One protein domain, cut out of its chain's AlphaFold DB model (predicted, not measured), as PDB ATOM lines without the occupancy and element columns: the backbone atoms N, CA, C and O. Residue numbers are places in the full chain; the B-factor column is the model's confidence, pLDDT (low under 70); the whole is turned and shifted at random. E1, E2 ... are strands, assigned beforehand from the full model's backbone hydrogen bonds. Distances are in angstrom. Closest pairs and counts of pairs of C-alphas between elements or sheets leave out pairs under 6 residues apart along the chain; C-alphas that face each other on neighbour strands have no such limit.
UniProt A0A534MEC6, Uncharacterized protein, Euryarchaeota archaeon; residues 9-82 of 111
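What this domain is: This is residues 9 to 82 of the 111 residues of an uncharacterized protein of Euryarchaeota archaeon (UniProt A0A534MEC6). One twisted sheet of five strands, E1 to E5, makes a long narrow body, with no named helix on either face. The printed part has 74 residues, of which 45 are in the five named strands; the class is all strand, and E1 - E2 - E3 - E4 - E5, in this order along the chain and across the sheet, form a meander, each strand the antiparallel neighbour of the one before. The whole is loose, with a radius of gyration of the C-alphas of 14.4 A, and spans 46 by 21 by 16 A.

How they stand to each other: Start at edge strand E1, residues 9 to 19, which bends by 71 degrees at residue 15. Beside it runs E2, residues 27 to 38, bending by 62 degrees at residue 30; N 10 and O 36 are 2.9 A apart, within hydrogen-bond range. E3, residues 44 to 50, forms a hairpin with E2, N 33 to O 48 being 2.9 A. E4, residues 63 to 70, forms one with E3, N 47 to O 67 being 3.0 A. Edge strand E5, residues 75 to 81, forms one with E4, N 66 to O 78 being 2.9 A.

Where its parts are: Find C-alpha 9 at (31.002, 79.158, 53.179), where E1 begins its 26.5 A; E2 measures 31.4 A, E3 19.5 A, E4 22.1 A and E5 19.8 A, ending at C-alpha 81, (23.785, 79.075, 65.436).

The domain as a whole: The printed part has no cut. Residues 51 to 62 make the long link. No printed residue is under 70 in pLDDT.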
ATOM      1  N   LEU A   9      31.966  78.105  53.502       98.06
ATOM      2  CA  LEU A   9      31.002  79.158  53.179       98.06
ATOM      3  C   LEU A   9      31.727  80.508  53.148       98.06
ATOM      4  O   LEU A   9      32.278  80.938  54.161       98.06
ATOM      5  N   ARG A  10      31.708  81.197  52.006       98.12
ATOM      6  CA  ARG A  10      32.188  82.581  51.881       98.12
ATOM      7  C   ARG A  10      30.978  83.494  51.869       98.12
ATOM      8  O   ARG A  10      30.162  83.418  50.960       98.12
ATOM      9  N   MET A  11      30.831  84.318  52.898       97.50
ATOM     10  CA  MET A  11      29.583  85.028  53.168       97.50
ATOM     11  C   MET A  11      29.797  86.536  53.136       97.50
ATOM     12  O   MET A  11      30.762  87.042  53.704       97.50
ATOM     13  N   GLN A  12      28.858  87.246  52.520       97.75
ATOM     14  CA  GLN A  12      28.832  88.700  52.480       97.75
ATOM     15  C   GLN A  12      27.478  89.199  52.984       97.75
ATOM     16  O   GLN A  12      26.428  88.829  52.452       97.75
ATOM     17  N   TYR A  13      27.512  90.048  54.014       95.56
ATOM     18  CA  TYR A  13      26.339  90.814  54.425       95.56
ATOM     19  C   TYR A  13      25.932  91.767  53.299       95.56
ATOM     20  O   TYR A  13      26.775  92.456  52.725       95.56
ATOM     21  N   GLY A  14      24.638  91.791  52.999       95.25
ATOM     22  CA  GLY A  14      24.003  92.843  52.222       95.25
ATOM     23  C   GLY A  14      23.493  93.921  53.170       95.25
ATOM     24  O   GLY A  14      24.270  94.681  53.739       95.25
ATOM     25  N   GLU A  15      22.176  93.963  53.355       92.62
ATOM     26  CA  GLU A  15      21.525  94.914  54.255       92.62
ATOM     27  C   GLU A  15      21.458  94.389  55.689       92.62
ATOM     28  O   GLU A  15      21.323  93.184  55.930       92.62
ATOM     29  N   GLY A  16      21.499  95.311  56.649       95.12
ATOM     30  CA  GLY A  16      21.309  94.991  58.052       95.12
ATOM     31  C   GLY A  16      20.882  96.190  58.885       95.12
ATOM     32  O   GLY A  16      21.096  97.342  58.518       95.12
ATOM     33  N   THR A  17      20.256  95.899  60.016       96.44
ATOM     34  CA  THR A  17      19.840  96.854  61.040       96.44
ATOM     35  C   THR A  17      20.312  96.357  62.395       96.44
ATOM     36  O   THR A  17      20.250  95.161  62.679       96.44
ATOM     37  N   TRP A  18      20.757  97.290  63.232       94.31
ATOM     38  CA  TRP A  18      21.227  97.032  64.584       94.31
ATOM     39  C   TRP A  18      20.494  97.944  65.553       94.31
ATOM     40  O   TRP A  18      20.396  99.149  65.328       94.31
ATOM     41  N   LEU A  19      19.992  97.362  66.631       95.75
ATOM     42  CA  LEU A  19      19.305  98.051  67.708       95.75
ATOM     43  C   LEU A  19      20.094  97.827  68.993       95.75
ATOM     44  O   LEU A  19      20.542  96.709  69.242       95.75
ATOM     45  N   ALA A  20      20.213  98.873  69.808       95.19
ATOM     46  CA  ALA A  20      20.832  98.844  71.133       95.19
ATOM     47  C   ALA A  20      19.783  99.206  72.202       95.19
ATOM     48  O   ALA A  20      19.792 100.330  72.709       95.19
ATOM     49  N   PRO A  21      18.819  98.314  72.516       86.06
ATOM     50  CA  PRO A  21      17.672  98.668  73.356       86.06
ATOM     51  C   PRO A  21      18.060  99.078  74.782       86.06
ATOM     52  O   PRO A  21      17.322  99.817  75.426       86.06
ATOM     53  N   TYR A  22      19.219  98.610  75.254       87.81
ATOM     54  CA  TYR A  22      19.719  98.811  76.615       87.81
ATOM     55  C   TYR A  22      21.106  99.482  76.639       87.81
ATOM     56  O   TYR A  22      21.871  99.310  77.583       87.81
ATOM     57  N   GLY A  23      21.444 100.249  75.596       87.56
ATOM     58  CA  GLY A  23      22.772 100.850  75.421       87.56
ATOM     59  C   GLY A  23      23.772  99.925  74.718       87.56
ATOM     60  O   GLY A  23      23.426  98.840  74.262       87.56
ATOM     61  N   GLU A  24      25.028 100.359  74.603       86.94
ATOM     62  CA  GLU A  24      26.028  99.766  73.690       86.94
ATOM     63  C   GLU A  24      26.603  98.403  74.130       86.94
ATOM     64  O   GLU A  24      27.434  97.813  73.436       86.94
ATOM     65  N   ASN A  25      26.162  97.867  75.267       87.81
ATOM     66  CA  ASN A  25      26.605  96.555  75.747       87.81
ATOM     67  C   ASN A  25      25.739  95.410  75.207       87.81
ATOM     68  O   ASN A  25      26.201  94.274  75.141       87.81
ATOM     69  N   GLU A  26      24.505  95.694  74.781       93.88
ATOM     70  CA  GLU A  26      23.578  94.694  74.255       93.88
ATOM     71  C   GLU A  26      23.028  95.138  72.901       93.88
ATOM     72  O   GLU A  26      22.586  96.272  72.734       93.88
ATOM     73  N   TYR A  27      23.017  94.222  71.931       95.75
ATOM     74  CA  TYR A  27      22.468  94.492  70.605       95.75
ATOM     75  C   TYR A  27      21.503  93.402  70.167       95.75
ATOM     76  O   TYR A  27      21.715  92.217  70.419       95.75
ATOM     77  N   ALA A  28      20.490  93.807  69.412       96.00
ATOM     78  CA  ALA A  28      19.714  92.925  68.557       96.00
ATOM     79  C   ALA A  28      19.898  93.379  67.112       96.00
ATOM     80  O   ALA A  28      19.947  94.578  66.835       96.00
ATOM     81  N   GLY A  29      20.022  92.435  66.190       96.00
ATOM     82  CA  GLY A  29      20.177  92.746  64.781       96.00
ATOM     83  C   GLY A  29      19.239  91.948  63.902       96.00
ATOM     84  O   GLY A  29      18.728  90.895  64.280       96.00
ATOM     85  N   PHE A  30      19.077  92.449  62.688       97.94
ATOM     86  CA  PHE A  30      18.589  91.686  61.557       97.94
ATOM     87  C   PHE A  30      19.484  91.991  60.367       97.94
ATOM     88  O   PHE A  30      19.791  93.153  60.115       97.94
ATOM     89  N   GLY A  31      19.901  90.973  59.628       97.69
ATOM     90  CA  GLY A  31      20.667  91.176  58.407       97.69
ATOM     91  C   GLY A  31      20.421  90.076  57.403       97.69
ATOM     92  O   GLY A  31      20.083  88.953  57.768       97.69
ATOM     93  N   THR A  32      20.603  90.393  56.131       98.44
ATOM     94  CA  THR A  32      20.548  89.417  55.046       98.44
ATOM     95  C   THR A  32      21.852  89.427  54.278       98.44
ATOM     96  O   THR A  32      22.640  90.370  54.359       98.44
ATOM     97  N   GLY A  33      22.100  88.368  53.524       98.12
ATOM     98  CA  GLY A  33      23.294  88.296  52.714       98.12
ATOM     99  C   GLY A  33      23.252  87.199  51.677       98.12
ATOM    100  O   GLY A  33      22.296  86.423  51.551       98.12
ATOM    101  N   LYS A  34      24.334  87.172  50.913       98.56
ATOM    102  CA  LYS A  34      24.611  86.156  49.905       98.56
ATOM    103  C   LYS A  34      25.983  85.551  50.169       98.56
ATOM    104  O   LYS A  34      26.714  86.001  51.054       98.56
ATOM    105  N   GLY A  35      26.316  84.504  49.439       98.19
ATOM    106  CA  GLY A  35      27.622  83.887  49.532       98.19
ATOM    107  C   GLY A  35      27.806  82.747  48.555       98.19
ATOM    108  O   GLY A  35      26.863  82.331  47.879       98.19
ATOM    109  N   ASP A  36      29.017  82.220  48.556       98.50
ATOM    110  CA  ASP A  36      29.419  81.068  47.764       98.50
ATOM    111  C   ASP A  36      29.730  79.891  48.684       98.50
ATOM    112  O   ASP A  36      30.217  80.053  49.811       98.50
ATOM    113  N   VAL A  37      29.431  78.695  48.192       98.56
ATOM    114  CA  VAL A  37      29.703  77.428  48.865       98.56
ATOM    115  C   VAL A  37      30.676  76.643  48.010       98.56
ATOM    116  O   VAL A  37      30.375  76.312  46.863       98.56
ATOM    117  N   GLU A  38      31.832  76.314  48.573       98.50
ATOM    118  CA  GLU A  38      32.881  75.568  47.882       98.50
ATOM    119  C   GLU A  38      33.307  74.370  48.720       98.50
ATOM    120  O   GLU A  38      33.645  74.508  49.891       98.50
ATOM    121  N   GLY A  39      33.323  73.178  48.134       97.25
ATOM    122  CA  GLY A  39      33.736  71.983  48.852       97.25
ATOM    123  C   GLY A  39      33.841  70.748  47.964       97.25
ATOM    124  O   GLY A  39      33.417  70.768  46.802       97.25
ATOM    125  N   PRO A  40      34.398  69.646  48.493       94.31
ATOM    126  CA  PRO A  40      34.462  68.378  47.774       94.31
ATOM    127  C   PRO A  40      33.079  67.773  47.505       94.31
ATOM    128  O   PRO A  40      32.903  67.087  46.503       94.31
ATOM    129  N   ARG A  41      32.102  68.019  48.392       92.44
ATOM    130  CA  ARG A  41      30.763  67.405  48.324       92.44
ATOM    131  C   ARG A  41      29.632  68.387  48.049       92.44
ATOM    132  O   ARG A  41      28.621  67.981  47.495       92.44
ATOM    133  N   ILE A  42      29.781  69.647  48.453       96.94
ATOM    134  CA  ILE A  42      28.760  70.682  48.265       96.94
ATOM    135  C   ILE A  42      29.413  71.874  47.575       96.94
ATOM    136  O   ILE A  42      30.425  72.390  48.045       96.94
ATOM    137  N   ARG A  43      28.824  72.301  46.458       98.38
ATOM    138  CA  ARG A  43      29.198  73.508  45.716       98.38
ATOM    139  C   ARG A  43      27.942  74.244  45.296       98.38
ATOM    140  O   ARG A  43      26.978  73.581  44.918       98.38
ATOM    141  N   GLY A  44      27.946  75.569  45.327       98.50
ATOM    142  CA  GLY A  44      26.777  76.354  44.944       98.50
ATOM    143  C   GLY A  44      26.778  77.763  45.514       98.50
ATOM    144  O   GLY A  44      27.825  78.288  45.881       98.50
ATOM    145  N   THR A  45      25.592  78.352  45.619       98.75
ATOM    146  CA  THR A  45      25.389  79.695  46.172       98.75
ATOM    147  C   THR A  45      24.504  79.647  47.408       98.75
ATOM    148  O   THR A  45      23.628  78.793  47.542       98.75
ATOM    149  N   LEU A  46      24.740  80.575  48.329       98.62
ATOM    150  CA  LEU A  46      24.039  80.714  49.594       98.62
ATOM    151  C   LEU A  46      23.258  82.032  49.611       98.62
ATOM    152  O   LEU A  46      23.792  83.092  49.294       98.62
ATOM    153  N   HIS A  47      22.013  81.971  50.075       98.50
ATOM    154  CA  HIS A  47      21.218  83.128  50.482       98.50
ATOM    155  C   HIS A  47      20.789  82.941  51.927       98.50
ATOM    156  O   HIS A  47      20.396  81.839  52.311       98.50
ATOM    157  N   TRP A  48      20.869  83.992  52.735       98.56
ATOM    158  CA  TRP A  48      20.681  83.848  54.171       98.56
ATOM    159  C   TRP A  48      20.153  85.116  54.836       98.56
ATOM    160  O   TRP A  48      20.327  86.228  54.338       98.56
ATOM    161  N   ALA A  49      19.519  84.917  55.987       98.50
ATOM    162  CA  ALA A  49      19.098  85.947  56.919       98.50
ATOM    163  C   ALA A  49      19.577  85.574  58.324       98.50
ATOM    164  O   ALA A  49      19.616  84.400  58.682       98.50
ATOM    165  N   ASN A  50      19.940  86.566  59.122       98.12
ATOM    166  CA  ASN A  50      20.466  86.401  60.466       98.12
ATOM    167  C   ASN A  50      19.683  87.300  61.428       98.12
ATOM    168  O   ASN A  50      19.475  88.475  61.127       98.12
ATOM    169  N   HIS A  51      19.285  86.754  62.577       97.44
ATOM    170  CA  HIS A  51      18.739  87.496  63.719       97.44
ATOM    171  C   HIS A  51      19.736  87.456  64.889       97.44
ATOM    172  O   HIS A  51      19.502  86.774  65.890       97.44
ATOM    173  N   PRO A  52      20.902  88.115  64.770       96.19
ATOM    174  CA  PRO A  52      21.923  88.037  65.801       96.19
ATOM    175  C   PRO A  52      21.513  88.789  67.070       96.19
ATOM    176  O   PRO A  52      20.873  89.842  67.021       96.19
ATOM    177  N   ARG A  53      22.002  88.301  68.210       95.75
ATOM    178  CA  ARG A  53      22.005  89.035  69.483       95.75
ATOM    179  C   ARG A  53      23.436  89.200  69.975       95.75
ATOM    180  O   ARG A  53      24.194  88.235  69.949       95.75
ATOM    181  N   ARG A  54      23.805  90.374  70.475       95.00
ATOM    182  CA  ARG A  54      24.971  90.531  71.351       95.00
ATOM    183  C   ARG A  54      24.477  90.545  72.781       95.00
ATOM    184  O   ARG A  54      23.592  91.334  73.089       95.00
ATOM    185  N   ARG A  55      25.012  89.670  73.622       93.50
ATOM    186  CA  ARG A  55      24.743  89.670  75.065       93.50
ATOM    187  C   ARG A  55      25.589  90.742  75.763       93.50
ATOM    188  O   ARG A  55      26.577  91.199  75.199       93.50
ATOM    189  N   GLU A  56      25.232  91.070  77.001       93.06
ATOM    190  CA  GLU A  56      25.960  92.028  77.851       93.06
ATOM    191  C   GLU A  56      27.432  91.641  78.084       93.06
ATOM    192  O   GLU A  56      28.293  92.509  78.188       93.06
ATOM    193  N   ASP A  57      27.754  90.342  78.068       90.94
ATOM    194  CA  ASP A  57      29.131  89.825  78.123       90.94
ATOM    195  C   ASP A  57      29.905  89.986  76.798       90.94
ATOM    196  O   ASP A  57      30.944  89.362  76.588       90.94
ATOM    197  N   LEU A  58      29.394  90.826  75.896       90.50
ATOM    198  CA  LEU A  58      29.948  91.190  74.595       90.50
ATOM    199  C   LEU A  58      30.016  90.051  73.567       90.50
ATOM    200  O   LEU A  58      30.489  90.286  72.451       90.50
ATOM    201  N   VAL A  59      29.490  88.863  73.886       94.31
ATOM    202  CA  VAL A  59      29.452  87.704  72.985       94.31
ATOM    203  C   VAL A  59      28.348  87.861  71.943       94.31
ATOM    204  O   VAL A  59      27.171  88.052  72.268       94.31
ATOM    205  N   TRP A  60      28.717  87.710  70.672       94.44
ATOM    206  CA  TRP A  60      27.772  87.665  69.559       94.44
ATOM    207  C   TRP A  60      27.185  86.264  69.401       94.44
ATOM    208  O   TRP A  60      27.906  85.271  69.372       94.44
ATOM    209  N   CYS A  61      25.870  86.189  69.261       97.06
ATOM    210  CA  CYS A  61      25.095  84.968  69.099       97.06
ATOM    211  C   CYS A  61      24.410  85.008  67.724       97.06
ATOM    212  O   CYS A  61      23.310  85.557  67.623       97.06
ATOM    213  N   PRO A  62      25.054  84.517  66.648       96.38
ATOM    214  CA  PRO A  62      24.391  84.364  65.357       96.38
ATOM    215  C   PRO A  62      23.202  83.400  65.447       96.38
ATOM    216  O   PRO A  62      23.288  82.350  66.087       96.38
ATOM    217  N   ASP A  63      22.123  83.750  64.751       97.69
ATOM    218  CA  ASP A  63      20.976  82.890  64.469       97.69
ATOM    219  C   ASP A  63      20.613  83.038  62.990       97.69
ATOM    220  O   ASP A  63      19.731  83.810  62.596       97.69
ATOM    221  N   LEU A  64      21.388  82.349  62.159       97.62
ATOM    222  CA  LEU A  64      21.307  82.445  60.716       97.62
ATOM    223  C   LEU A  64      20.496  81.295  60.147       97.62
ATOM    224  O   LEU A  64      20.764  80.135  60.443       97.62
ATOM    225  N   ASN A  65      19.569  81.619  59.253       98.56
ATOM    226  CA  ASN A  65      18.810  80.658  58.468       98.56
ATOM    227  C   ASN A  65      18.895  81.029  56.987       98.56
ATOM    228  O   ASN A  65      18.935  82.206  56.627       98.56
ATOM    229  N   GLY A  66      18.935  80.032  56.111       98.19
ATOM    230  CA  GLY A  66      19.107  80.284  54.689       98.19
ATOM    231  C   GLY A  66      18.933  79.059  53.812       98.19
ATOM    232  O   GLY A  66      18.501  77.992  54.255       98.19
ATOM    233  N   THR A  67      19.307  79.226  52.550       98.56
ATOM    234  CA  THR A  67      19.244  78.181  51.532       98.56
ATOM    235  C   THR A  67      20.526  78.135  50.719       98.56
ATOM    236  O   THR A  67      20.999  79.182  50.271       98.56
ATOM    237  N   ILE A  68      21.032  76.931  50.462       98.69
ATOM    238  CA  ILE A  68      22.076  76.678  49.470       98.69
ATOM    239  C   ILE A  68      21.409  76.107  48.219       98.69
ATOM    240  O   ILE A  68      20.720  75.089  48.299       98.69
ATOM    241  N   ALA A  69      21.612  76.757  47.077       98.69
ATOM    242  CA  ALA A  69      21.310  76.192  45.768       98.69
ATOM    243  C   ALA A  69      22.586  75.540  45.236       98.69
ATOM    244  O   ALA A  69      23.585  76.230  45.019       98.69
ATOM    245  N   THR A  70      22.589  74.219  45.088       98.44
ATOM    246  CA  THR A  70      23.790  73.482  44.693       98.44
ATOM    247  C   THR A  70      23.967  73.472  43.177       98.44
ATOM    248  O   THR A  70      23.010  73.603  42.412       98.44
ATOM    249  N   ALA A  71      25.208  73.303  42.727       97.25
ATOM    250  CA  ALA A  71      25.556  73.285  41.307       97.25
ATOM    251  C   ALA A  71      24.903  72.120  40.537       97.25
ATOM    252  O   ALA A  71      24.677  72.234  39.337       97.25
ATOM    253  N   ASP A  72      24.578  71.021  41.222       96.81
ATOM    254  CA  ASP A  72      23.842  69.871  40.681       96.81
ATOM    255  C   ASP A  72      22.309  70.018  40.783       96.81
ATOM    256  O   ASP A  72      21.570  69.093  40.451       96.81
ATOM    257  N   GLY A  73      21.813  71.190  41.197       97.44
ATOM    258  CA  GLY A  73      20.395  71.557  41.155       97.44
ATOM    259  C   GLY A  73      19.585  71.234  42.415       97.44
ATOM    260  O   GLY A  73      18.389  71.535  42.455       97.44
ATOM    261  N   ALA A  74      20.195  70.667  43.457       97.94
ATOM    262  CA  ALA A  74      19.533  70.470  44.744       97.94
ATOM    263  C   ALA A  74      19.368  71.790  45.529       97.94
ATOM    264  O   ALA A  74      20.023  72.807  45.282       97.94
ATOM    265  N   LYS A  75      18.461  71.772  46.514       98.06
ATOM    266  CA  LYS A  75      18.242  72.872  47.462       98.06
ATOM    267  C   LYS A  75      18.401  72.354  48.883       98.06
ATOM    268  O   LYS A  75      17.750  71.383  49.260       98.06
ATOM    269  N   ILE A  76      19.238  73.017  49.671       98.19
ATOM    270  CA  ILE A  76      19.529  72.646  51.059       98.19
ATOM    271  C   ILE A  76      19.094  73.791  51.970       98.19
ATOM    272  O   ILE A  76      19.493  74.932  51.753       98.19
ATOM    273  N   LEU A  77      18.297  73.491  52.996       98.50
ATOM    274  CA  LEU A  77      18.026  74.430  54.084       98.50
ATOM    275  C   LEU A  77      19.190  74.403  55.075       98.50
ATOM    276  O   LEU A  77      19.655  73.328  55.452       98.50
ATOM    277  N   VAL A  78      19.646  75.576  55.511       97.75
ATOM    278  CA  VAL A  78      20.744  75.703  56.475       97.75
ATOM    279  C   VAL A  78      20.322  76.556  57.666       97.75
ATOM    280  O   VAL A  78      19.662  77.579  57.503       97.75
ATOM    281  N   SER A  79      20.737  76.128  58.859       98.00
ATOM    282  CA  SER A  79      20.653  76.889  60.106       98.00
ATOM    283  C   SER A  79      22.033  76.896  60.759       98.00
ATOM    284  O   SER A  79      22.584  75.830  61.038       98.00
ATOM    285  N   ILE A  80      22.584  78.079  61.027       97.00
ATOM    286  CA  ILE A  80      23.871  78.268  61.704       97.00
ATOM    287  C   ILE A  80      23.622  79.086  62.965       97.00
ATOM    288  O   ILE A  80      23.242  80.254  62.903       97.00
ATOM    289  N   LYS A  81      23.867  78.458  64.112       97.19
ATOM    290  CA  LYS A  81      23.785  79.075  65.436       97.19
ATOM    291  C   LYS A  81      25.112  78.871  66.147       97.19
ATOM    292  O   LYS A  81      25.760  77.841  65.952       97.19
ATOM    293  N   GLY A  82      25.522  79.820  66.975       94.81
ATOM    294  CA  GLY A  82      26.776  79.684  67.703       94.81
ATOM    295  C   GLY A  82      27.114  80.896  68.546       94.81
ATOM    296  O   GLY A  82      26.254  81.727  68.826       94.81
TER     297      GLY A  82